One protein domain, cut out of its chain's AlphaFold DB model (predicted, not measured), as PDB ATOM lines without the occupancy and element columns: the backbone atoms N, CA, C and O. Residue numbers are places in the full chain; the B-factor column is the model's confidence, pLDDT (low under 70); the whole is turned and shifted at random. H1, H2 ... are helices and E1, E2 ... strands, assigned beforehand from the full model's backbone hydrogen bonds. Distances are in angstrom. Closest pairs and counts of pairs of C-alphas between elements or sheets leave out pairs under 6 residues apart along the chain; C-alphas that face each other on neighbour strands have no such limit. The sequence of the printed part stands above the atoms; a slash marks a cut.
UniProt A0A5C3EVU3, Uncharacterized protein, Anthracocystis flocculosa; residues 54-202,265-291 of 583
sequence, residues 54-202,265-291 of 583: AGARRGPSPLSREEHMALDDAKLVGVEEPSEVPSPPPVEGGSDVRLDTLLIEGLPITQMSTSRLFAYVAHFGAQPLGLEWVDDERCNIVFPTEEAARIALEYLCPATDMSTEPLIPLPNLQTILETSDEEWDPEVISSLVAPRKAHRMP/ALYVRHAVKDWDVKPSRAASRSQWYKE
ATOM      1  N   ALA A  54     266.795 219.900 302.049       53.31
ATOM      2  CA  ALA A  54     266.883 218.442 302.113       53.31
ATOM      3  C   ALA A  54     266.274 217.775 300.872       53.31
ATOM      4  O   ALA A  54     266.804 216.767 300.407       53.31
ATOM      5  N   GLY A  55     265.198 218.341 300.318       56.03
ATOM      6  CA  GLY A  55     264.634 217.937 299.031       56.03
ATOM      7  C   GLY A  55     265.620 218.168 297.886       56.03
ATOM      8  O   GLY A  55     265.929 217.228 297.152       56.03
ATOM      9  N   ALA A  56     266.197 219.368 297.812       56.19
ATOM     10  CA  ALA A  56     267.211 219.746 296.831       56.19
ATOM     11  C   ALA A  56     268.496 218.898 296.953       56.19
ATOM     12  O   ALA A  56     269.070 218.489 295.947       56.19
ATOM     13  N   ARG A  57     268.918 218.559 298.180       52.22
ATOM     14  CA  ARG A  57     270.098 217.722 298.475       52.22
ATOM     15  C   ARG A  57     269.859 216.227 298.331       52.22
ATOM     16  O   ARG A  57     270.835 215.486 298.241       52.22
ATOM     17  N   ARG A  58     268.604 215.757 298.301       50.62
ATOM     18  CA  ARG A  58     268.310 214.337 298.039       50.62
ATOM     19  C   ARG A  58     268.815 213.905 296.661       50.62
ATOM     20  O   ARG A  58     268.958 212.711 296.419       50.62
ATOM     21  N   GLY A  59     269.146 214.879 295.814       46.12
ATOM     22  CA  GLY A  59     269.530 214.674 294.440       46.12
ATOM     23  C   GLY A  59     268.311 214.220 293.641       46.12
ATOM     24  O   GLY A  59     267.434 213.520 294.162       46.12
ATOM     25  N   PRO A  60     268.215 214.601 292.368       49.53
ATOM     26  CA  PRO A  60     267.351 213.867 291.468       49.53
ATOM     27  C   PRO A  60     267.858 212.423 291.479       49.53
ATOM     28  O   PRO A  60     268.993 212.160 291.092       49.53
ATOM     29  N   SER A  61     267.067 211.484 291.992       49.91
ATOM     30  CA  SER A  61     267.302 210.086 291.653       49.91
ATOM     31  C   SER A  61     266.755 209.959 290.239       49.91
ATOM     32  O   SER A  61     265.529 209.947 290.110       49.91
ATOM     33  N   PRO A  62     267.592 209.938 289.179       53.91
ATOM     34  CA  PRO A  62     267.073 209.606 287.867       53.91
ATOM     35  C   PRO A  62     266.371 208.263 288.026       53.91
ATOM     36  O   PRO A  62     266.930 207.343 288.639       53.91
ATOM     37  N   LEU A  63     265.126 208.169 287.562       56.47
ATOM     38  CA  LEU A  63     264.465 206.876 287.504       56.47
ATOM     39  C   LEU A  63     265.403 205.926 286.769       56.47
ATOM     40  O   LEU A  63     266.051 206.288 285.778       56.47
ATOM     41  N   SER A  64     265.521 204.709 287.285       57.53
ATOM     42  CA  SER A  64     266.305 203.705 286.587       57.53
ATOM     43  C   SER A  64     265.740 203.566 285.168       57.53
ATOM     44  O   SER A  64     264.529 203.625 284.944       57.53
ATOM     45  N   ARG A  65     266.609 203.385 284.170       57.38
ATOM     46  CA  ARG A  65     266.178 203.147 282.781       57.38
ATOM     47  C   ARG A  65     265.155 201.999 282.684       57.38
ATOM     48  O   ARG A  65     264.338 201.980 281.771       57.38
ATOM     49  N   GLU A  66     265.190 201.072 283.635       59.03
ATOM     50  CA  GLU A  66     264.251 199.959 283.787       59.03
ATOM     51  C   GLU A  66     262.853 200.420 284.231       59.03
ATOM     52  O   GLU A  66     261.862 199.966 283.663       59.03
ATOM     53  N   GLU A  67     262.744 201.380 285.154       61.31
ATOM     54  CA  GLU A  67     261.463 201.997 285.538       61.31
ATOM     55  C   GLU A  67     260.853 202.818 284.400       61.31
ATOM     56  O   GLU A  67     259.636 202.789 284.216       61.31
ATOM     57  N   HIS A  68     261.684 203.476 283.583       56.88
ATOM     58  CA  HIS A  68     261.238 204.127 282.346       56.88
ATOM     59  C   HIS A  68     260.666 203.139 281.311       56.88
ATOM     60  O   HIS A  68     259.897 203.547 280.442       56.88
ATOM     61  N   MET A  69     261.042 201.856 281.381       52.97
ATOM     62  CA  MET A  69     260.661 200.814 280.418       52.97
ATOM     63  C   MET A  69     259.714 199.753 280.993       52.97
ATOM     64  O   MET A  69     259.462 198.754 280.315       52.97
ATOM     65  N   ALA A  70     259.180 199.939 282.206       54.81
ATOM     66  CA  ALA A  70     258.235 198.999 282.802       54.81
ATOM     67  C   ALA A  70     257.064 198.744 281.828       54.81
ATOM     68  O   ALA A  70     256.270 199.632 281.514       54.81
ATOM     69  N   LEU A  71     257.015 197.516 281.301       44.50
ATOM     70  CA  LEU A  71     256.326 197.144 280.057       44.50
ATOM     71  C   LEU A  71     254.798 197.327 280.058       44.50
ATOM     72  O   LEU A  71     254.179 197.263 278.991       44.50
ATOM     73  N   ASP A  72     254.187 197.566 281.215       53.66
ATOM     74  CA  ASP A  72     252.741 197.768 281.330       53.66
ATOM     75  C   ASP A  72     252.315 199.216 281.039       53.66
ATOM     76  O   ASP A  72     251.207 199.433 280.544       53.66
ATOM     77  N   ASP A  73     253.206 200.198 281.223       64.62
ATOM     78  CA  ASP A  73     252.902 201.601 280.919       64.62
ATOM     79  C   ASP A  73     252.942 201.877 279.411       64.62
ATOM     80  O   ASP A  73     252.076 202.576 278.890       64.62
ATOM     81  N   ALA A  74     253.878 201.277 278.668       73.06
ATOM     82  CA  ALA A  74     254.039 201.555 277.236       73.06
ATOM     83  C   ALA A  74     252.774 201.232 276.414       73.06
ATOM     84  O   ALA A  74     252.395 201.988 275.518       73.06
ATOM     85  N   LYS A  75     252.074 200.140 276.754       80.00
ATOM     86  CA  LYS A  75     250.798 199.772 276.116       80.00
ATOM     87  C   LYS A  75     249.672 200.739 276.479       80.00
ATOM     88  O   LYS A  75     248.789 200.995 275.665       80.00
ATOM     89  N   LEU A  76     249.702 201.270 277.698       81.38
ATOM     90  CA  LEU A  76     248.663 202.136 278.245       81.38
ATOM     91  C   LEU A  76     248.827 203.596 277.792       81.38
ATOM     92  O   LEU A  76     247.835 204.311 277.672       81.38
ATOM     93  N   VAL A  77     250.049 204.010 277.462       81.25
ATOM     94  CA  VAL A  77     250.367 205.324 276.883       81.25
ATOM     95  C   VAL A  77     249.977 205.407 275.398       81.25
ATOM     96  O   VAL A  77     249.695 206.493 274.901       81.25
ATOM     97  N   GLY A  78     249.869 204.275 274.696       82.38
ATOM     98  CA  GLY A  78     249.368 204.218 273.320       82.38
ATOM     99  C   GLY A  78     250.294 204.865 272.281       82.38
ATOM    100  O   GLY A  78     251.474 205.125 272.526       82.38
ATOM    101  N   VAL A  79     249.764 205.096 271.079       81.88
ATOM    102  CA  VAL A  79     250.472 205.786 269.989       81.88
ATOM    103  C   VAL A  79     250.258 207.293 270.143       81.88
ATOM    104  O   VAL A  79     249.138 207.711 270.430       81.88
ATOM    105  N   GLU A  80     251.311 208.102 269.977       78.00
ATOM    106  CA  GLU A  80     251.125 209.560 269.915       78.00
ATOM    107  C   GLU A  80     250.378 209.917 268.656       78.00
ATOM    108  O   GLU A  80     250.749 209.476 267.564       78.00
ATOM    109  N   GLU A  81     249.434 210.830 268.800       76.88
ATOM    110  CA  GLU A  81     249.013 211.617 267.662       76.88
ATOM    111  C   GLU A  81     250.108 212.642 267.325       76.88
ATOM    112  O   GLU A  81     250.697 213.238 268.234       76.88
ATOM    113  N   PRO A  82     250.428 212.833 266.034       73.69
ATOM    114  CA  PRO A  82     251.384 213.845 265.617       73.69
ATOM    115  C   PRO A  82     250.842 215.227 265.998       73.69
ATOM    116  O   PRO A  82     249.846 215.686 265.442       73.69
ATOM    117  N   SER A  83     251.496 215.873 266.960       78.81
ATOM    118  CA  SER A  83     251.219 217.259 267.333       78.81
ATOM    119  C   SER A  83     252.117 218.202 266.544       78.81
ATOM    120  O   SER A  83     253.288 217.904 266.303       78.81
ATOM    121  N   GLU A  84     251.570 219.356 266.175       83.44
ATOM    122  CA  GLU A  84     252.352 220.471 265.651       83.44
ATOM    123  C   GLU A  84     253.257 221.017 266.761       83.44
ATOM    124  O   GLU A  84     252.841 221.121 267.919       83.44
ATOM    125  N   VAL A  85     254.511 221.317 266.414       86.44
ATOM    126  CA  VAL A  85     255.450 221.953 267.339       86.44
ATOM    127  C   VAL A  85     255.030 223.417 267.486       86.44
ATOM    128  O   VAL A  85     254.903 224.106 266.472       86.44
ATOM    129  N   PRO A  86     254.796 223.912 268.711       87.44
ATOM    130  CA  PRO A  86     254.426 225.302 268.924       87.44
ATOM    131  C   PRO A  86     255.537 226.237 268.433       87.44
ATOM    132  O   PRO A  86     256.726 225.933 268.527       87.44
ATOM    133  N   SER A  87     255.163 227.389 267.880       86.94
ATOM    134  CA  SER A  87     256.139 228.391 267.449       86.94
ATOM    135  C   SER A  87     256.760 229.087 268.668       86.94
ATOM    136  O   SER A  87     255.998 229.508 269.548       86.94
ATOM    137  N   PRO A  88     258.090 229.289 268.716       87.50
ATOM    138  CA  PRO A  88     258.714 230.035 269.803       87.50
ATOM    139  C   PRO A  88     258.186 231.481 269.836       87.50
ATOM    140  O   PRO A  88     257.970 232.075 268.773       87.50
ATOM    141  N   PRO A  89     257.955 232.067 271.025       88.31
ATOM    142  CA  PRO A  89     257.555 233.463 271.126       88.31
ATOM    143  C   PRO A  89     258.674 234.406 270.654       88.31
ATOM    144  O   PRO A  89     259.856 234.082 270.788       88.31
ATOM    145  N   PRO A  90     258.321 235.587 270.118       87.31
ATOM    146  CA  PRO A  90     259.300 236.625 269.829       87.31
ATOM    147  C   PRO A  90     259.821 237.202 271.151       87.31
ATOM    148  O   PRO A  90     259.034 237.697 271.957       87.31
ATOM    149  N   VAL A  91     261.132 237.133 271.370       87.06
ATOM    150  CA  VAL A  91     261.799 237.682 272.559       87.06
ATOM    151  C   VAL A  91     262.866 238.667 272.096       87.06
ATOM    152  O   VAL A  91     263.673 238.329 271.230       87.06
ATOM    153  N   GLU A  92     262.829 239.893 272.624       79.69
ATOM    154  CA  GLU A  92     263.732 240.980 272.217       79.69
ATOM    155  C   GLU A  92     265.022 241.021 273.055       79.69
ATOM    156  O   GLU A  92     266.045 241.475 272.546       79.69
ATOM    157  N   GLY A  93     265.006 240.510 274.294       83.31
ATOM    158  CA  GLY A  93     266.170 240.507 275.186       83.31
ATOM    159  C   GLY A  93     266.190 239.363 276.203       83.31
ATOM    160  O   GLY A  93     265.181 238.704 276.449       83.31
ATOM    161  N   GLY A  94     267.363 239.119 276.797       81.62
ATOM    162  CA  GLY A  94     267.569 238.057 277.788       81.62
ATOM    163  C   GLY A  94     266.812 238.284 279.099       81.62
ATOM    164  O   GLY A  94     266.297 237.335 279.685       81.62
ATOM    165  N   SER A  95     266.640 239.548 279.494       83.25
ATOM    166  CA  SER A  95     265.935 239.966 280.718       83.25
ATOM    167  C   SER A  95     264.451 239.574 280.770       83.25
ATOM    168  O   SER A  95     263.847 239.554 281.849       83.25
ATOM    169  N   ASP A  96     263.863 239.222 279.627       90.44
ATOM    170  CA  ASP A  96     262.491 238.732 279.547       90.44
ATOM    171  C   ASP A  96     262.384 237.236 279.865       90.44
ATOM    172  O   ASP A  96     261.280 236.739 280.081       90.44
ATOM    173  N   VAL A  97     263.487 236.486 279.914       94.12
ATOM    174  CA  VAL A  97     263.471 235.036 280.145       94.12
ATOM    175  C   VAL A  97     263.604 234.728 281.639       94.12
ATOM    176  O   VAL A  97     264.552 235.128 282.304       94.12
ATOM    177  N   ARG A  98     262.659 233.958 282.185       94.75
ATOM    178  CA  ARG A  98     262.687 233.464 283.570       94.75
ATOM    179  C   ARG A  98     263.497 232.167 283.638       94.75
ATOM    180  O   ARG A  98     262.994 231.093 283.307       94.75
ATOM    181  N   LEU A  99     264.751 232.251 284.080       94.69
ATOM    182  CA  LEU A  99     265.639 231.083 284.195       94.69
ATOM    183  C   LEU A  99     265.192 230.084 285.275       94.69
ATOM    184  O   LEU A  99     265.421 228.886 285.137       94.69
ATOM    185  N   ASP A 100     264.500 230.558 286.310       94.88
ATOM    186  CA  ASP A 100     263.953 229.761 287.417       94.88
ATOM    187  C   ASP A 100     262.626 229.054 287.083       94.88
ATOM    188  O   ASP A 100     262.117 228.259 287.877       94.88
ATOM    189  N   THR A 101     262.033 229.357 285.925       96.38
ATOM    190  CA  THR A 101     260.657 228.982 285.602       96.38
ATOM    191  C   THR A 101     260.573 228.328 284.226       96.38
ATOM    192  O   THR A 101     260.984 228.899 283.217       96.38
ATOM    193  N   LEU A 102     259.966 227.144 284.164       96.94
ATOM    194  CA  LEU A 102     259.686 226.451 282.907       96.94
ATOM    195  C   LEU A 102     258.213 226.599 282.531       96.94
ATOM    196  O   LEU A 102     257.338 226.364 283.357       96.94
ATOM    197  N   LEU A 103     257.925 226.927 281.278       96.94
ATOM    198  CA  LEU A 103     256.591 226.787 280.714       96.94
ATOM    199  C   LEU A 103     256.411 225.354 280.212       96.94
ATOM    200  O   LEU A 103     257.222 224.878 279.419       96.94
ATOM    201  N   ILE A 104     255.318 224.707 280.616       96.56
ATOM    202  CA  ILE A 104     254.805 223.504 279.957       96.56
ATOM    203  C   ILE A 104     253.563 223.886 279.151       96.56
ATOM    204  O   ILE A 104     252.657 224.544 279.671       96.56
ATOM    205  N   GLU A 105     253.518 223.461 277.892       95.62
ATOM    206  CA  GLU A 105     252.401 223.679 276.976       95.62
ATOM    207  C   GLU A 105     251.938 222.380 276.297       95.62
ATOM    208  O   GLU A 105     252.740 221.512 275.947       95.62
ATOM    209  N   GLY A 106     250.623 222.237 276.123       95.00
ATOM    210  CA  GLY A 106     250.000 221.119 275.415       95.00
ATOM    211  C   GLY A 106     248.602 220.767 275.926       95.00
ATOM    212  O   GLY A 106     248.200 221.118 277.037       95.00
ATOM    213  N   LEU A 107     247.857 220.004 275.122       94.50
ATOM    214  CA  LEU A 107     246.506 219.534 275.458       94.50
ATOM    215  C   LEU A 107     246.403 218.643 276.714       94.50
ATOM    216  O   LEU A 107     245.339 218.695 277.345       94.50
ATOM    217  N   PRO A 108     247.425 217.864 277.142       95.00
ATOM    218  CA  PRO A 108     247.294 217.024 278.332       95.00
ATOM    219  C   PRO A 108     247.042 217.838 279.598       95.00
ATOM    220  O   PRO A 108     246.346 217.362 280.493       95.00
ATOM    221  N   ILE A 109     247.518 219.089 279.643       94.69
ATOM    222  CA  ILE A 109     247.315 220.010 280.768       94.69
ATOM    223  C   ILE A 109     245.819 220.196 281.066       94.69
ATOM    224  O   ILE A 109     245.432 220.221 282.232       94.69
ATOM    225  N   THR A 110     244.958 220.190 280.040       92.56
ATOM    226  CA  THR A 110     243.498 220.329 280.201       92.56
ATOM    227  C   THR A 110     242.859 219.204 281.021       92.56
ATOM    228  O   THR A 110     241.765 219.378 281.551       92.56
ATOM    229  N   GLN A 111     243.502 218.033 281.091       92.81
ATOM    230  CA  GLN A 111     243.013 216.851 281.812       92.81
ATOM    231  C   GLN A 111     243.719 216.656 283.163       92.81
ATOM    232  O   GLN A 111     243.425 215.709 283.899       92.81
ATOM    233  N   MET A 112     244.682 217.515 283.503       91.25
ATOM    234  CA  MET A 112     245.527 217.347 284.678       91.25
ATOM    235  C   MET A 112     245.170 218.340 285.778       91.25
ATOM    236  O   MET A 112     245.055 219.540 285.562       91.25
ATOM    237  N   SER A 113     245.056 217.830 287.002       91.06
ATOM    238  CA  SER A 113     245.006 218.683 288.186       91.06
ATOM    239  C   SER A 113     246.397 219.213 288.537       91.06
ATOM    240  O   SER A 113     247.413 218.605 288.181       91.06
ATOM    241  N   THR A 114     246.449 220.295 289.323       90.62
ATOM    242  CA  THR A 114     247.694 220.864 289.866       90.62
ATOM    243  C   THR A 114     248.585 219.772 290.474       90.62
ATOM    244  O   THR A 114     249.747 219.628 290.104       90.62
ATOM    245  N   SER A 115     248.032 218.926 291.353       90.50
ATOM    246  CA  SER A 115     248.776 217.841 292.012       90.50
ATOM    247  C   SER A 115     249.349 216.817 291.033       90.50
ATOM    248  O   SER A 115     250.432 216.287 291.265       90.50
ATOM    249  N   ARG A 116     248.645 216.543 289.931       91.88
ATOM    250  CA  ARG A 116     249.078 215.581 288.916       91.88
ATOM    251  C   ARG A 116     250.213 216.132 288.051       91.88
ATOM    252  O   ARG A 116     251.084 215.364 287.663       91.88
ATOM    253  N   LEU A 117     250.235 217.445 287.799       93.56
ATOM    254  CA  LEU A 117     251.363 218.128 287.146       93.56
ATOM    255  C   LEU A 117     252.612 218.103 288.033       93.56
ATOM    256  O   LEU A 117     253.689 217.749 287.562       93.56
ATOM    257  N   PHE A 118     252.462 218.375 289.332       93.19
ATOM    258  CA  PHE A 118     253.560 218.210 290.289       93.19
ATOM    259  C   PHE A 118     254.081 216.768 290.323       93.19
ATOM    260  O   PHE A 118     255.290 216.560 290.279       93.19
ATOM    261  N   ALA A 119     253.183 215.777 290.357       91.69
ATOM    262  CA  ALA A 119     253.556 214.365 290.322       91.69
ATOM    263  C   ALA A 119     254.262 213.983 289.012       91.69
ATOM    264  O   ALA A 119     255.212 213.210 289.044       91.69
ATOM    265  N   TYR A 120     253.849 214.552 287.876       93.75
ATOM    266  CA  TYR A 120     254.527 214.372 286.591       93.75
ATOM    267  C   TYR A 120     255.965 214.886 286.630       93.75
ATOM    268  O   TYR A 120     256.878 214.136 286.307       93.75
ATOM    269  N   VAL A 121     256.194 216.113 287.094       93.38
ATOM    270  CA  VAL A 121     257.559 216.657 287.177       93.38
ATOM    271  C   VAL A 121     258.405 215.894 288.204       93.38
ATOM    272  O   VAL A 121     259.555 215.550 287.925       93.38
ATOM    273  N   ALA A 122     257.813 215.539 289.348       91.12
ATOM    274  CA  ALA A 122     258.454 214.726 290.381       91.12
ATOM    275  C   ALA A 122     258.793 213.308 289.910       91.12
ATOM    276  O   ALA A 122     259.817 212.764 290.318       91.12
ATOM    277  N   HIS A 123     257.982 212.727 289.021       88.56
ATOM    278  CA  HIS A 123     258.240 211.414 288.439       88.56
ATOM    279  C   HIS A 123     259.579 211.395 287.691       88.56
ATOM    280  O   HIS A 123     260.318 210.430 287.806       88.56
ATOM    281  N   PHE A 124     259.946 212.472 286.992       87.56
ATOM    282  CA  PHE A 124     261.239 212.576 286.303       87.56
ATOM    283  C   PHE A 124     262.387 213.056 287.208       87.56
ATOM    284  O   PHE A 124     263.481 213.332 286.729       87.56
ATOM    285  N   GLY A 125     262.166 213.134 288.523       84.12
ATOM    286  CA  GLY A 125     263.196 213.476 289.506       84.12
ATOM    287  C   GLY A 125     263.374 214.974 289.759       84.12
ATOM    288  O   GLY A 125     264.233 215.351 290.554       84.12
ATOM    289  N   ALA A 126     262.560 215.832 289.142       88.75
ATOM    290  CA  ALA A 126     262.590 217.272 289.371       88.75
ATOM    291  C   ALA A 126     261.645 217.681 290.515       88.75
ATOM    292  O   ALA A 126     260.576 217.108 290.690       88.75
ATOM    293  N   GLN A 127     262.018 218.686 291.310       88.75
ATOM    294  CA  GLN A 127     261.216 219.141 292.453       88.75
ATOM    295  C   GLN A 127     260.727 220.568 292.219       88.75
ATOM    296  O   GLN A 127     261.494 221.513 292.418       88.75
ATOM    297  N   PRO A 128     259.467 220.752 291.793       92.62
ATOM    298  CA  PRO A 128     258.945 222.088 291.589       92.62
ATOM    299  C   PRO A 128     258.593 222.742 292.922       92.62
ATOM    300  O   PRO A 128     258.057 222.101 293.826       92.62
ATOM    301  N   LEU A 129     258.862 224.042 293.021       90.31
ATOM    302  CA  LEU A 129     258.480 224.882 294.152       90.31
ATOM    303  C   LEU A 129     257.007 225.301 294.058       90.31
ATOM    304  O   LEU A 129     256.296 225.333 295.063       90.31
ATOM    305  N   GLY A 130     256.553 225.638 292.852       89.69
ATOM    306  CA  GLY A 130     255.232 226.204 292.608       89.69
ATOM    307  C   GLY A 130     254.764 226.006 291.172       89.69
ATOM    308  O   GLY A 130     255.538 225.614 290.300       89.69
ATOM    309  N   LEU A 131     253.483 226.284 290.933       93.56
ATOM    310  CA  LEU A 131     252.872 226.239 289.608       93.56
ATOM    311  C   LEU A 131     251.952 227.449 289.431       93.56
ATOM    312  O   LEU A 131     251.144 227.743 290.308       93.56
ATOM    313  N   GLU A 132     252.060 228.137 288.298       92.38
ATOM    314  CA  GLU A 132     251.222 229.277 287.928       92.38
ATOM    315  C   GLU A 132     250.434 228.939 286.654       92.38
ATOM    316  O   GLU A 132     251.000 228.674 285.594       92.38
ATOM    317  N   TRP A 133     249.104 228.959 286.739       91.88
ATOM    318  CA  TRP A 133     248.234 228.673 285.598       91.88
ATOM    319  C   TRP A 133     248.103 229.887 284.671       91.88
ATOM    320  O   TRP A 133     247.565 230.926 285.082       91.88
ATOM    321  N   VAL A 134     248.536 229.731 283.416       91.94
ATOM    322  CA  VAL A 134     248.407 230.756 282.369       91.94
ATOM    323  C   VAL A 134     247.053 230.604 281.678       91.94
ATOM    324  O   VAL A 134     246.214 231.500 281.795       91.94
ATOM    325  N   ASP A 135     246.824 229.443 281.061       91.62
ATOM    326  CA  ASP A 135     245.615 229.058 280.323       91.62
ATOM    327  C   ASP A 135     245.318 227.553 280.527       91.62
ATOM    328  O   ASP A 135     246.043 226.863 281.239       91.62
ATOM    329  N   ASP A 136     244.261 227.022 279.902       92.31
ATOM    330  CA  ASP A 136     243.871 225.603 280.038       92.31
ATOM    331  C   ASP A 136     244.897 224.631 279.405       92.31
ATOM    332  O   ASP A 136     244.912 223.444 279.723       92.31
ATOM    333  N   GLU A 137     245.765 225.130 278.521       94.75
ATOM    334  CA  GLU A 137     246.787 224.356 277.794       94.75
ATOM    335  C   GLU A 137     248.220 224.764 278.172       94.75
ATOM    336  O   GLU A 137     249.171 224.299 277.546       94.75
ATOM    337  N   ARG A 138     248.395 225.689 279.129       94.94
ATOM    338  CA  ARG A 138     249.697 226.298 279.446       94.94
ATOM    339  C   ARG A 138     249.837 226.602 280.931       94.94
ATOM    340  O   ARG A 138     248.995 227.293 281.511       94.94
ATOM    341  N   CYS A 139     250.942 226.176 281.530       95.25
ATOM    342  CA  CYS A 139     251.269 226.492 282.919       95.25
ATOM    343  C   CYS A 139     252.769 226.725 283.119       95.25
ATOM    344  O   CYS A 139     253.598 226.029 282.532       95.25
ATOM    345  N   ASN A 140     253.107 227.666 283.997       96.25
ATOM    346  CA  ASN A 140     254.473 227.922 284.432       96.25
ATOM    347  C   ASN A 140     254.781 227.083 285.673       96.25
ATOM    348  O   ASN A 140     253.992 227.049 286.615       96.25
ATOM    349  N   ILE A 141     255.940 226.448 285.702       96.06
ATOM    350  CA  ILE A 141     256.438 225.644 286.810       96.06
ATOM    351  C   ILE A 141     257.672 226.337 287.367       96.06
ATOM    352  O   ILE A 141     258.670 226.499 286.668       96.06
ATOM    353  N   VAL A 142     257.577 226.766 288.622       95.25
ATOM    354  CA  VAL A 142     258.606 227.548 289.310       95.25
ATOM    355  C   VAL A 142     259.493 226.603 290.106       95.25
ATOM    356  O   VAL A 142     258.987 225.761 290.854       95.25
ATOM    357  N   PHE A 143     260.805 226.754 289.972       94.94
ATOM    358  CA  PHE A 143     261.819 225.985 290.689       94.94
ATOM    359  C   PHE A 143     262.523 226.855 291.738       94.94
ATOM    360  O   PHE A 143     262.470 228.080 291.663       94.94
ATOM    361  N   PRO A 144     263.159 226.248 292.757       91.44
ATOM    362  CA  PRO A 144     263.863 227.013 293.787       91.44
ATOM    363  C   PRO A 144     265.129 227.705 293.266       91.44
ATOM    364  O   PRO A 144     265.524 228.733 293.805       91.44
ATOM    365  N   THR A 145     265.776 227.130 292.249       92.12
ATOM    366  CA  THR A 145     266.999 227.654 291.633       92.12
ATOM    367  C   THR A 145     266.952 227.473 290.118       92.12
ATOM    368  O   THR A 145     266.286 226.574 289.599       92.12
ATOM    369  N   GLU A 146     267.702 228.305 289.406       92.38
ATOM    370  CA  GLU A 146     267.842 228.249 287.945       92.38
ATOM    371  C   GLU A 146     268.523 226.952 287.483       92.38
ATOM    372  O   GLU A 146     268.138 226.342 286.487       92.38
ATOM    373  N   GLU A 147     269.487 226.463 288.269       89.62
ATOM    374  CA  GLU A 147     270.119 225.159 288.055       89.62
ATOM    375  C   GLU A 147     269.105 224.016 288.136       89.62
ATOM    376  O   GLU A 147     269.107 223.128 287.282       89.62
ATOM    377  N   ALA A 148     268.197 224.056 289.118       89.50
ATOM    378  CA  ALA A 148     267.146 223.053 289.250       89.50
ATOM    379  C   ALA A 148     266.173 223.090 288.063       89.50
ATOM    380  O   ALA A 148     265.771 222.028 287.590       89.50
ATOM    381  N   ALA A 149     265.835 224.279 287.551       93.12
ATOM    382  CA  ALA A 149     265.001 224.424 286.360       93.12
ATOM    383  C   ALA A 149     265.677 223.832 285.112       93.12
ATOM    384  O   ALA A 149     265.054 223.064 284.382       93.12
ATOM    385  N   ARG A 150     266.969 224.104 284.885       89.94
ATOM    386  CA  ARG A 150     267.702 223.499 283.759       89.94
ATOM    387  C   ARG A 150     267.767 221.979 283.865       89.94
ATOM    388  O   ARG A 150     267.487 221.289 282.890       89.94
ATOM    389  N   ILE A 151     268.124 221.457 285.037       88.19
ATOM    390  CA  ILE A 151     268.192 220.009 285.266       88.19
ATOM    391  C   ILE A 151     266.810 219.377 285.040       88.19
ATOM    392  O   ILE A 151     266.698 218.329 284.409       88.19
ATOM    393  N   ALA A 152     265.740 220.037 285.493       91.25
ATOM    394  CA  ALA A 152     264.378 219.589 285.236       91.25
ATOM    395  C   ALA A 152     264.050 219.554 283.738       91.25
ATOM    396  O   ALA A 152     263.445 218.589 283.281       91.25
ATOM    397  N   LEU A 153     264.475 220.555 282.961       90.94
ATOM    398  CA  LEU A 153     264.299 220.571 281.507       90.94
ATOM    399  C   LEU A 153     265.014 219.385 280.839       90.94
ATOM    400  O   LEU A 153     264.437 218.743 279.961       90.94
ATOM    401  N   GLU A 154     266.232 219.069 281.282       87.88
ATOM    402  CA  GLU A 154     267.015 217.927 280.795       87.88
ATOM    403  C   GLU A 154     266.364 216.575 281.135       87.88
ATOM    404  O   GLU A 154     266.423 215.658 280.323       87.88
ATOM    405  N   TYR A 155     265.701 216.445 282.290       87.75
ATOM    406  CA  TYR A 155     264.985 215.215 282.652       87.75
ATOM    407  C   TYR A 155     263.596 215.089 282.047       87.75
ATOM    408  O   TYR A 155     263.129 213.976 281.824       87.75
ATOM    409  N   LEU A 156     262.909 216.208 281.818       90.81
ATOM    410  CA  LEU A 156     261.581 216.212 281.214       90.81
ATOM    411  C   LEU A 156     261.641 215.953 279.712       90.81
ATOM    412  O   LEU A 156     260.676 215.431 279.161       90.81
ATOM    413  N   CYS A 157     262.740 216.302 279.045       89.81
ATOM    414  CA  CYS A 157     262.901 216.078 277.616       89.81
ATOM    415  C   CYS A 157     263.648 214.759 277.363       89.81
ATOM    416  O   CYS A 157     264.785 214.619 277.813       89.81
ATOM    417  N   PRO A 158     263.087 213.800 276.600       82.25
ATOM    418  CA  PRO A 158     263.845 212.636 276.170       82.25
ATOM    419  C   PRO A 158     265.093 213.074 275.405       82.25
ATOM    420  O   PRO A 158     265.027 213.973 274.560       82.25
ATOM    421  N   ALA A 159     266.209 212.376 275.641       67.94
ATOM    422  CA  ALA A 159     267.370 212.445 274.763       67.94
ATOM    423  C   ALA A 159     266.887 212.078 273.357       67.94
ATOM    424  O   ALA A 159     266.542 210.929 273.084       67.94
ATOM    425  N   THR A 160     266.725 213.088 272.511       59.75
ATOM    426  CA  THR A 160     266.132 212.908 271.193       59.75
ATOM    427  C   THR A 160     267.090 212.050 270.382       59.75
ATOM    428  O   THR A 160     268.296 212.308 270.381       59.75
ATOM    429  N   ASP A 161     266.579 211.022 269.706       52.22
ATOM    430  CA  ASP A 161     267.390 210.281 268.750       52.22
ATOM    431  C   ASP A 161     267.922 211.292 267.724       52.22
ATOM    432  O   ASP A 161     267.147 212.033 267.122       52.22
ATOM    433  N   MET A 162     269.246 211.343 267.546       45.44
ATOM    434  CA  MET A 162     270.024 212.325 266.756       45.44
ATOM    435  C   MET A 162     269.623 212.444 265.263       45.44
ATOM    436  O   MET A 162     270.334 213.042 264.461       45.44
ATOM    437  N   SER A 163     268.523 211.814 264.866       47.16
ATOM    438  CA  SER A 163     268.011 211.675 263.514       47.16
ATOM    439  C   SER A 163     267.033 212.775 263.098       47.16
ATOM    440  O   SER A 163     266.828 212.900 261.892       47.16
ATOM    441  N   THR A 164     266.370 213.492 264.017       49.66
ATOM    442  CA  THR A 164     265.150 214.230 263.628       49.66
ATOM    443  C   THR A 164     265.298 215.741 263.459       49.66
ATOM    444  O   THR A 164     264.729 216.234 262.502       49.66
ATOM    445  N   GLU A 165     266.098 216.473 264.235       53.88
ATOM    446  CA  GLU A 165     266.437 217.892 263.982       53.88
ATOM    447  C   GLU A 165     267.734 218.251 264.734       53.88
ATOM    448  O   GLU A 165     268.073 217.558 265.700       53.88
ATOM    449  N   PRO A 166     268.499 219.286 264.328       53.59
ATOM    450  CA  PRO A 166     269.656 219.726 265.100       53.59
ATOM    451  C   PRO A 166     269.185 220.256 266.461       53.59
ATOM    452  O   PRO A 166     268.657 221.363 266.555       53.59
ATOM    453  N   LEU A 167     269.372 219.464 267.522       59.66
ATOM    454  CA  LEU A 167     269.151 219.930 268.889       59.66
ATOM    455  C   LEU A 167     270.037 221.148 269.121       59.66
ATOM    456  O   LEU A 167     271.263 221.025 269.130       59.66
ATOM    457  N   ILE A 168     269.420 222.307 269.344       67.44
ATOM    458  CA  ILE A 168     270.149 223.466 269.842       67.44
ATOM    459  C   ILE A 168     270.594 223.093 271.265       67.44
ATOM    460  O   ILE A 168     269.735 222.846 272.129       67.44
ATOM    461  N   PRO A 169     271.907 222.941 271.514       74.06
ATOM    462  CA  PRO A 169     272.392 222.538 272.824       74.06
ATOM    463  C   PRO A 169     271.959 223.571 273.863       74.06
ATOM    464  O   PRO A 169     271.891 224.764 273.569       74.06
ATOM    465  N   LEU A 170     271.632 223.105 275.072       78.06
ATOM    466  CA  LEU A 170     271.334 224.030 276.157       78.06
ATOM    467  C   LEU A 170     272.616 224.791 276.529       78.06
ATOM    468  O   LEU A 170     273.664 224.160 276.707       78.06
ATOM    469  N   PRO A 171     272.549 226.123 276.643       81.69
ATOM    470  CA  PRO A 171     273.690 226.950 276.994       81.69
ATOM    471  C   PRO A 171     274.155 226.647 278.423       81.69
ATOM    472  O   PRO A 171     273.390 226.201 279.284       81.69
ATOM    473  N   ASN A 172     275.441 226.876 278.690       84.00
ATOM    474  CA  ASN A 172     275.988 226.689 280.027       84.00
ATOM    475  C   ASN A 172     275.478 227.784 280.969       84.00
ATOM    476  O   ASN A 172     275.837 228.944 280.812       84.00
ATOM    477  N   LEU A 173     274.705 227.393 281.986       80.25
ATOM    478  CA  LEU A 173     274.164 228.295 283.012       80.25
ATOM    479  C   LEU A 173     275.209 229.211 283.645       80.25
ATOM    480  O   LEU A 173     274.921 230.380 283.829       80.25
ATOM    481  N   GLN A 174     276.413 228.715 283.947       82.81
ATOM    482  CA  GLN A 174     277.465 229.556 284.533       82.81
ATOM    483  C   GLN A 174     277.822 230.726 283.612       82.81
ATOM    484  O   GLN A 174     277.915 231.858 284.063       82.81
ATOM    485  N   THR A 175     277.925 230.471 282.307       80.75
ATOM    486  CA  THR A 175     278.196 231.506 281.304       80.75
ATOM    487  C   THR A 175     277.040 232.499 281.188       80.75
ATOM    488  O   THR A 175     277.277 233.692 281.030       80.75
ATOM    489  N   ILE A 176     275.798 232.022 281.297       83.94
ATOM    490  CA  ILE A 176     274.604 232.879 281.269       83.94
ATOM    491  C   ILE A 176     274.558 233.771 282.512       83.94
ATOM    492  O   ILE A 176     274.368 234.968 282.382       83.94
ATOM    493  N   LEU A 177     274.798 233.200 283.694       83.75
ATOM    494  CA  LEU A 177     274.791 233.903 284.980       83.75
ATOM    495  C   LEU A 177     275.920 234.933 285.119       83.75
ATOM    496  O   LEU A 177     275.779 235.912 285.845       83.75
ATOM    497  N   GLU A 178     277.055 234.700 284.459       86.44
ATOM    498  CA  GLU A 178     278.179 235.640 284.422       86.44
ATOM    499  C   GLU A 178     277.951 236.797 283.438       86.44
ATOM    500  O   GLU A 178     278.546 237.864 283.601       86.44
ATOM    501  N   THR A 179     277.104 236.595 282.426       83.69
ATOM    502  CA  THR A 179     276.816 237.588 281.385       83.69
ATOM    503  C   THR A 179     275.613 238.430 281.793       83.69
ATOM    504  O   THR A 179     274.601 237.903 282.248       83.69
ATOM    505  N   SER A 180     275.691 239.749 281.616       81.00
ATOM    506  CA  SER A 180     274.561 240.625 281.931       81.00
ATOM    507  C   SER A 180     273.350 240.324 281.033       81.00
ATOM    508  O   SER A 180     273.516 240.040 279.848       81.00
ATOM    509  N   ASP A 181     272.131 240.411 281.576       78.00
ATOM    510  CA  ASP A 181     270.880 240.089 280.857       78.00
ATOM    511  C   ASP A 181     270.674 240.899 279.557       78.00
ATOM    512  O   ASP A 181     269.925 240.488 278.666       78.00
ATOM    513  N   GLU A 182     271.323 242.064 279.445       78.88
ATOM    514  CA  GLU A 182     271.279 242.949 278.272       78.88
ATOM    515  C   GLU A 182     272.245 242.520 277.151       78.88
ATOM    516  O   GLU A 182     272.082 242.943 276.007       78.88
ATOM    517  N   GLU A 183     273.230 241.669 277.452       85.56
ATOM    518  CA  GLU A 183     274.304 241.255 276.534       85.56
ATOM    519  C   GLU A 183     274.154 239.812 276.030       85.56
ATOM    520  O   GLU A 183     275.066 239.274 275.404       85.56
ATOM    521  N   TRP A 184     273.024 239.154 276.292       87.19
ATOM    522  CA  TRP A 184     272.827 237.776 275.847       87.19
ATOM    523  C   TRP A 184     272.746 237.675 274.325       87.19
ATOM    524  O   TRP A 184     271.961 238.365 273.671       87.19
ATOM    525  N   ASP A 185     273.510 236.737 273.765       87.81
ATOM    526  CA  ASP A 185     273.457 236.449 272.340       87.81
ATOM    527  C   ASP A 185     272.054 235.958 271.931       87.81
ATOM    528  O   ASP A 185     271.450 235.121 272.616       87.81
ATOM    529  N   PRO A 186     271.533 236.392 270.770       87.31
ATOM    530  CA  PRO A 186     270.210 235.983 270.298       87.31
ATOM    531  C   PRO A 186     270.109 234.465 270.088       87.31
ATOM    532  O   PRO A 186     269.031 233.887 270.222       87.31
ATOM    533  N   GLU A 187     271.230 233.796 269.806       87.06
ATOM    534  CA  GLU A 187     271.299 232.336 269.701       87.06
ATOM    535  C   GLU A 187     271.013 231.660 271.049       87.06
ATOM    536  O   GLU A 187     270.222 230.716 271.110       87.06
ATOM    537  N   VAL A 188     271.570 232.191 272.143       88.69
ATOM    538  CA  VAL A 188     271.330 231.708 273.512       88.69
ATOM    539  C   VAL A 188     269.859 231.881 273.870       88.69
ATOM    540  O   VAL A 188     269.219 230.920 274.296       88.69
ATOM    541  N   ILE A 189     269.282 233.052 273.604       89.88
ATOM    542  CA  ILE A 189     267.855 233.312 273.849       89.88
ATOM    543  C   ILE A 189     266.991 232.329 273.047       89.88
ATOM    544  O   ILE A 189     266.107 231.673 273.604       89.88
ATOM    545  N   SER A 190     267.293 232.145 271.757       88.56
ATOM    546  CA  SER A 190     266.553 231.213 270.901       88.56
ATOM    547  C   SER A 190     266.630 229.769 271.407       88.56
ATOM    548  O   SER A 190     265.643 229.043 271.343       88.56
ATOM    549  N   SER A 191     267.765 229.363 271.989       88.69
ATOM    550  CA  SER A 191     267.970 228.015 272.527       88.69
ATOM    551  C   SER A 191     267.162 227.719 273.799       88.69
ATOM    552  O   SER A 191     266.761 226.568 274.012       88.69
ATOM    553  N   LEU A 192     266.926 228.747 274.628       90.69
ATOM    554  CA  LEU A 192     266.175 228.670 275.887       90.69
ATOM    555  C   LEU A 192     264.662 228.693 275.647       90.69
ATOM    556  O   LEU A 192     263.895 228.035 276.353       90.69
ATOM    557  N   VAL A 193     264.247 229.464 274.642       92.81
ATOM    558  CA  VAL A 193     262.844 229.718 274.303       92.81
ATOM    559  C   VAL A 193     262.318 228.718 273.262       92.81
ATOM    560  O   VAL A 193     261.105 228.579 273.098       92.81
ATOM    561  N   ALA A 194     263.195 227.972 272.584       91.62
ATOM    562  CA  ALA A 194     262.796 226.901 271.679       91.62
ATOM    563  C   ALA A 194     262.000 225.809 272.428       91.62
ATOM    564  O   ALA A 194     262.528 225.210 273.371       91.62
ATOM    565  N   PRO A 195     260.752 225.518 272.016       92.56
ATOM    566  CA  PRO A 195     259.944 224.484 272.644       92.56
ATOM    567  C   PRO A 195     260.519 223.099 272.367       92.56
ATOM    568  O   PRO A 195     260.750 222.707 271.222       92.56
ATOM    569  N   ARG A 196     260.732 222.337 273.438       91.19
ATOM    570  CA  ARG A 196     261.277 220.979 273.391       91.19
ATOM    571  C   ARG A 196     260.185 219.991 273.730       91.19
ATOM    572  O   ARG A 196     259.451 220.176 274.694       91.19
ATOM    573  N   LYS A 197     260.079 218.924 272.946       92.69
ATOM    574  CA  LYS A 197     259.108 217.863 273.208       92.69
ATOM    575  C   LYS A 197     259.459 217.154 274.519       92.69
ATOM    576  O   LYS A 197     260.567 216.648 274.656       92.69
ATOM    577  N   ALA A 198     258.514 217.105 275.446       92.81
ATOM    578  CA  ALA A 198     258.650 216.452 276.740       92.81
ATOM    579  C   ALA A 198     258.324 214.952 276.669       92.81
ATOM    580  O   ALA A 198     257.733 214.447 275.707       92.81
ATOM    581  N   HIS A 199     258.673 214.230 277.730       91.00
ATOM    582  CA  HIS A 199     258.238 212.863 277.945       91.00
ATOM    583  C   HIS A 199     256.717 212.788 278.021       91.00
ATOM    584  O   HIS A 199     256.040 213.656 278.575       91.00
ATOM    585  N   ARG A 200     256.172 211.687 277.509       91.25
ATOM    586  CA  ARG A 200     254.744 211.412 277.627       91.25
ATOM    587  C   ARG A 200     254.341 211.207 279.078       91.25
ATOM    588  O   ARG A 200     255.138 210.769 279.906       91.25
ATOM    589  N   MET A 201     253.064 211.452 279.342       91.19
ATOM    590  CA  MET A 201     252.446 211.176 280.631       91.19
ATOM    591  C   MET A 201     252.561 209.686 280.992       91.19
ATOM    592  O   MET A 201     252.007 208.855 280.266       91.19
ATOM    593  N   PRO A 202     253.228 209.332 282.108       90.56
ATOM    594  CA  PRO A 202     253.302 207.954 282.583       90.56
ATOM    595  C   PRO A 202     251.915 207.376 282.880       90.56
ATOM    596  O   PRO A 202     251.064 208.054 283.465       90.56
ATOM    597  N   ALA A 265     251.253 215.255 272.679       93.25
ATOM    598  CA  ALA A 265     252.559 215.789 273.041       93.25
ATOM    599  C   ALA A 265     252.469 216.921 274.081       93.25
ATOM    600  O   ALA A 265     251.535 217.728 274.077       93.25
ATOM    601  N   LEU A 266     253.482 216.978 274.944       94.38
ATOM    602  CA  LEU A 266     253.793 218.131 275.785       94.38
ATOM    603  C   LEU A 266     255.063 218.782 275.255       94.38
ATOM    604  O   LEU A 266     255.973 218.083 274.806       94.38
ATOM    605  N   TYR A 267     255.133 220.101 275.354       95.50
ATOM    606  CA  TYR A 267     256.325 220.874 275.045       95.50
ATOM    607  C   TYR A 267     256.740 221.683 276.268       95.50
ATOM    608  O   TYR A 267     255.897 222.131 277.045       95.50
ATOM    609  N   VAL A 268     258.046 221.827 276.464       95.44
ATOM    610  CA  VAL A 268     258.641 222.533 277.599       95.44
ATOM    611  C   VAL A 268     259.695 223.507 277.093       95.44
ATOM    612  O   VAL A 268     260.466 223.186 276.187       95.44
ATOM    613  N   ARG A 269     259.732 224.700 277.684       95.06
ATOM    614  CA  ARG A 269     260.748 225.737 277.441       95.06
ATOM    615  C   ARG A 269     260.900 226.636 278.663       95.06
ATOM    616  O   ARG A 269     260.089 226.553 279.582       95.06
ATOM    617  N   HIS A 270     261.890 227.526 278.669       96.06
ATOM    618  CA  HIS A 270     261.923 228.592 279.671       96.06
ATOM    619  C   HIS A 270     260.754 229.565 279.470       96.06
ATOM    620  O   HIS A 270     260.347 229.857 278.338       96.06
ATOM    621  N   ALA A 271     260.189 230.030 280.584       96.62
ATOM    622  CA  ALA A 271     259.079 230.973 280.564       96.62
ATOM    623  C   ALA A 271     259.572 232.385 280.213       96.62
ATOM    624  O   ALA A 271     260.648 232.807 280.627       96.62
ATOM    625  N   VAL A 272     258.755 233.132 279.483       96.12
ATOM    626  CA  VAL A 272     258.997 234.515 279.072       96.12
ATOM    627  C   VAL A 272     258.062 235.423 279.863       96.12
ATOM    628  O   VAL A 272     256.843 235.258 279.840       96.12
ATOM    629  N   LYS A 273     258.628 236.394 280.571       92.31
ATOM    630  CA  LYS A 273     257.974 237.237 281.573       92.31
ATOM    631  C   LYS A 273     256.803 238.049 281.044       92.31
ATOM    632  O   LYS A 273     255.873 238.254 281.810       92.31
ATOM    633  N   ASP A 274     256.833 238.482 279.787       90.81
ATOM    634  CA  ASP A 274     255.769 239.307 279.200       90.81
ATOM    635  C   ASP A 274     254.774 238.494 278.360       90.81
ATOM    636  O   ASP A 274     253.617 238.891 278.199       90.81
ATOM    637  N   TRP A 275     255.200 237.335 277.851       92.56
ATOM    638  CA  TRP A 275     254.387 236.487 276.978       92.56
ATOM    639  C   TRP A 275     253.631 235.400 277.743       92.56
ATOM    640  O   TRP A 275     252.446 235.171 277.500       92.56
ATOM    641  N   ASP A 276     254.287 234.770 278.717       93.62
ATOM    642  CA  ASP A 276     253.753 233.649 279.494       93.62
ATOM    643  C   ASP A 276     253.065 234.132 280.775       93.62
ATOM    644  O   ASP A 276     253.155 233.534 281.851       93.62
ATOM    645  N   VAL A 277     252.358 235.253 280.647       91.44
ATOM    646  CA  VAL A 277     251.521 235.823 281.697       91.44
ATOM    647  C   VAL A 277     250.080 235.501 281.394       91.44
ATOM    648  O   VAL A 277     249.612 235.577 280.258       91.44
ATOM    649  N   LYS A 278     249.335 235.222 282.458       89.19
ATOM    650  CA  LYS A 278     247.886 235.097 282.408       89.19
ATOM    651  C   LYS A 278     247.264 236.279 281.641       89.19
ATOM    652  O   LYS A 278     247.357 237.421 282.113       89.19
ATOM    653  N   PRO A 279     246.565 236.045 280.515       87.12
ATOM    654  CA  PRO A 279     246.009 237.137 279.737       87.12
ATOM    655  C   PRO A 279     244.958 237.908 280.540       87.12
ATOM    656  O   PRO A 279     244.241 237.370 281.396       87.12
ATOM    657  N   SER A 280     244.808 239.204 280.250       86.88
ATOM    658  CA  SER A 280     243.736 239.983 280.872       86.88
ATOM    659  C   SER A 280     242.381 239.322 280.565       86.88
ATOM    660  O   SER A 280     242.080 238.987 279.420       86.88
ATOM    661  N   ARG A 281     241.560 239.102 281.600       84.94
ATOM    662  CA  ARG A 281     240.279 238.364 281.522       84.94
ATOM    663  C   ARG A 281     240.386 236.859 281.226       84.94
ATOM    664  O   ARG A 281     239.346 236.254 280.956       84.94
ATOM    665  N   ALA A 282     241.556 236.232 281.370       81.25
ATOM    666  CA  ALA A 282     241.705 234.771 281.282       81.25
ATOM    667  C   ALA A 282     240.687 234.029 282.159       81.25
ATOM    668  O   ALA A 282     240.041 233.092 281.706       81.25
ATOM    669  N   ALA A 283     240.433 234.550 283.367       77.44
ATOM    670  CA  ALA A 283     239.467 233.988 284.311       77.44
ATOM    671  C   ALA A 283     238.035 233.851 283.752       77.44
ATOM    672  O   ALA A 283     237.251 233.066 284.265       77.44
ATOM    673  N   SER A 284     237.675 234.620 282.717       85.50
ATOM    674  CA  SER A 284     236.364 234.520 282.057       85.50
ATOM    675  C   SER A 284     236.343 233.558 280.866       85.50
ATOM    676  O   SER A 284     235.268 233.103 280.468       85.50
ATOM    677  N   ARG A 285     237.508 233.265 280.276       87.12
ATOM    678  CA  ARG A 285     237.632 232.445 279.063       87.12
ATOM    679  C   ARG A 285     237.938 230.994 279.408       87.12
ATOM    680  O   ARG A 285     237.232 230.124 278.905       87.12
ATOM    681  N   SER A 286     238.908 230.777 280.291       84.69
ATOM    682  CA  SER A 286     239.344 229.447 280.712       84.69
ATOM    683  C   SER A 286     238.220 228.702 281.427       84.69
ATOM    684  O   SER A 286     237.490 229.274 282.245       84.69
ATOM    685  N   GLN A 287     238.052 227.431 281.069       85.94
ATOM    686  CA  GLN A 287     237.095 226.544 281.729       85.94
ATOM    687  C   GLN A 287     237.547 226.243 283.152       85.94
ATOM    688  O   GLN A 287     236.743 226.312 284.080       85.94
ATOM    689  N   TRP A 288     238.848 226.045 283.342       79.94
ATOM    690  CA  TRP A 288     239.408 225.735 284.643       79.94
ATOM    691  C   TRP A 288     239.120 226.823 285.687       79.94
ATOM    692  O   TRP A 288     238.646 226.520 286.782       79.94
ATOM    693  N   TYR A 289     239.288 228.103 285.332       80.69
ATOM    694  CA  TYR A 289     238.958 229.217 286.231       80.69
ATOM    695  C   TYR A 289     237.455 229.351 286.513       80.69
ATOM    696  O   TYR A 289     237.081 229.858 287.574       80.69
ATOM    697  N   LYS A 290     236.585 228.921 285.591       86.81
ATOM    698  CA  LYS A 290     235.133 228.892 285.841       86.81
ATOM    699  C   LYS A 290     234.777 227.843 286.888       86.81
ATOM    700  O   LYS A 290     233.888 228.092 287.694       86.81
ATOM    701  N   GLU A 291     235.473 226.712 286.875       84.56
ATOM    702  CA  GLU A 291     235.238 225.601 287.797       84.56
ATOM    703  C   GLU A 291     235.884 225.828 289.171       84.56
ATOM    704  O   GLU A 291     235.246 225.590 290.193       84.56
TER     705      GLU A 291
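Overview. This is residues 54 to 202 and 265 to 291 of the 583 residues of an uncharacterized protein of Anthracocystis flocculosa (UniProt A0A5C3EVU3). What is the main picture? One strongly twisted sheet of four strands forms the core, with H5 and H4 over one of its faces and H7 standing up from it at E4 and E1. Long loops wrap round this body: H1 and H2 lie away from the sheet, residues 161 to 166 stick out, and the small helices H8 and H9 sit beyond E2. How is it made up? The printed part has 176 residues with nine named helices and four named strands, in the order H1 H2 E1 H3 H4 E2 E3 H5 H6 H7 E4 H8 H9; the antiparallel sheet has the order E2 E3 E1 E4. The class is mixed, helices and strands, with under half of the residues in named elements; the whole is compact, with a radius of gyration of the C-alphas of 16.4 A and spans of 49 by 40 by 39 A.

Along the chain. What comes first? H1 is residues 54 to 57, with C-alpha 54 at (266.883, 218.442, 302.113), and H2 is residues 71 to 77. E1, residues 97 to 105, is 16.2 A long and bends by 109 degrees at residue 100. What follows? H3 is residues 107 to 111, and H4, residues 114 to 123, is 14.2 A long. E2, residues 130 to 135, is 15.9 A long, and E3, residues 138 to 142, is 13.4 A. H5, residues 146 to 156, is 15.1 A long and begins at C-alpha 146 (267.842, 228.249, 287.945). What ends the printed part? H6 is residues 173 to 178 and H7 residues 186 to 193. E4, residues 267 to 272, is 14.5 A long. H8 is residues 282 to 285 and H9 residues 287 to 291, with C-alpha 291 at (235.238, 225.601, 287.797).

Arrangement. How are the strands paired? E2 and E3 are a hairpin, with N 132 and O 140 2.8 A apart. E3 and E1 are antiparallel at 143 degrees, with N 141 and O 102 2.7 A apart. E1 and E4 are antiparallel at 142 degrees, with N 103 and O 269 2.8 A apart. Which helices are on the sheet? H4 and H5 are on the same face, in two layers, helices on one face of a sheet; H5 runs along the strands at a height of 8.8 A over the sheet, the C-alphas of Asp 100 and Glu 146 being closest to E1 at 4.2 A. H4 and H5 are close but not clearly touching, about perpendicular at 81 degrees, closest at the C-alphas of Val 121 and Leu 156, 7.2 A. H7 stands up from the sheet over E1 and E4, the C-alphas of Val 193 and Arg 269 being closest at 5.5 A. What of the others? E1, H3, H4 and E2 make a split strand-helix-strand unit, two strands running the same way with helices between, E3 lying between them in the sheet; its crossover is right-handed. H3, H8 and, only just, H9 with 5 pairs of C-alphas within 10 A, only graze the sheet; H8 and H9 touch only at the corner, the C-alphas of Ala 283 and Tyr 289 being 5.2 A apart. H1, H2 and H6 are not on the sheet. What do the helix backbones show? Every O i to N i+4 pair is within hydrogen-bond range in H4, H5, H6, H7 and H9, while H1 and H8 are too short for one. H2 has 1 of 3, with 1 of 4 O i to N i+3 pairs, and H3 has 0 of 1, with 2 of 2.

Size, cuts and confidence. How large is it? The two C-alphas farthest apart, those of Asp 72 and Glu 182, are 48.9 A apart. Where is the cut? Residues 203 to 264 are not printed, and C-alphas 202 and 265 are 12.4 A apart across it. Which links are long, and where is confidence low? The links H1 to H2, H2 to E1 and H5 to H6 are long. The mean pLDDT of the printed part is 83.0, and residues 54 to 73 and 159 to 168 are under 70.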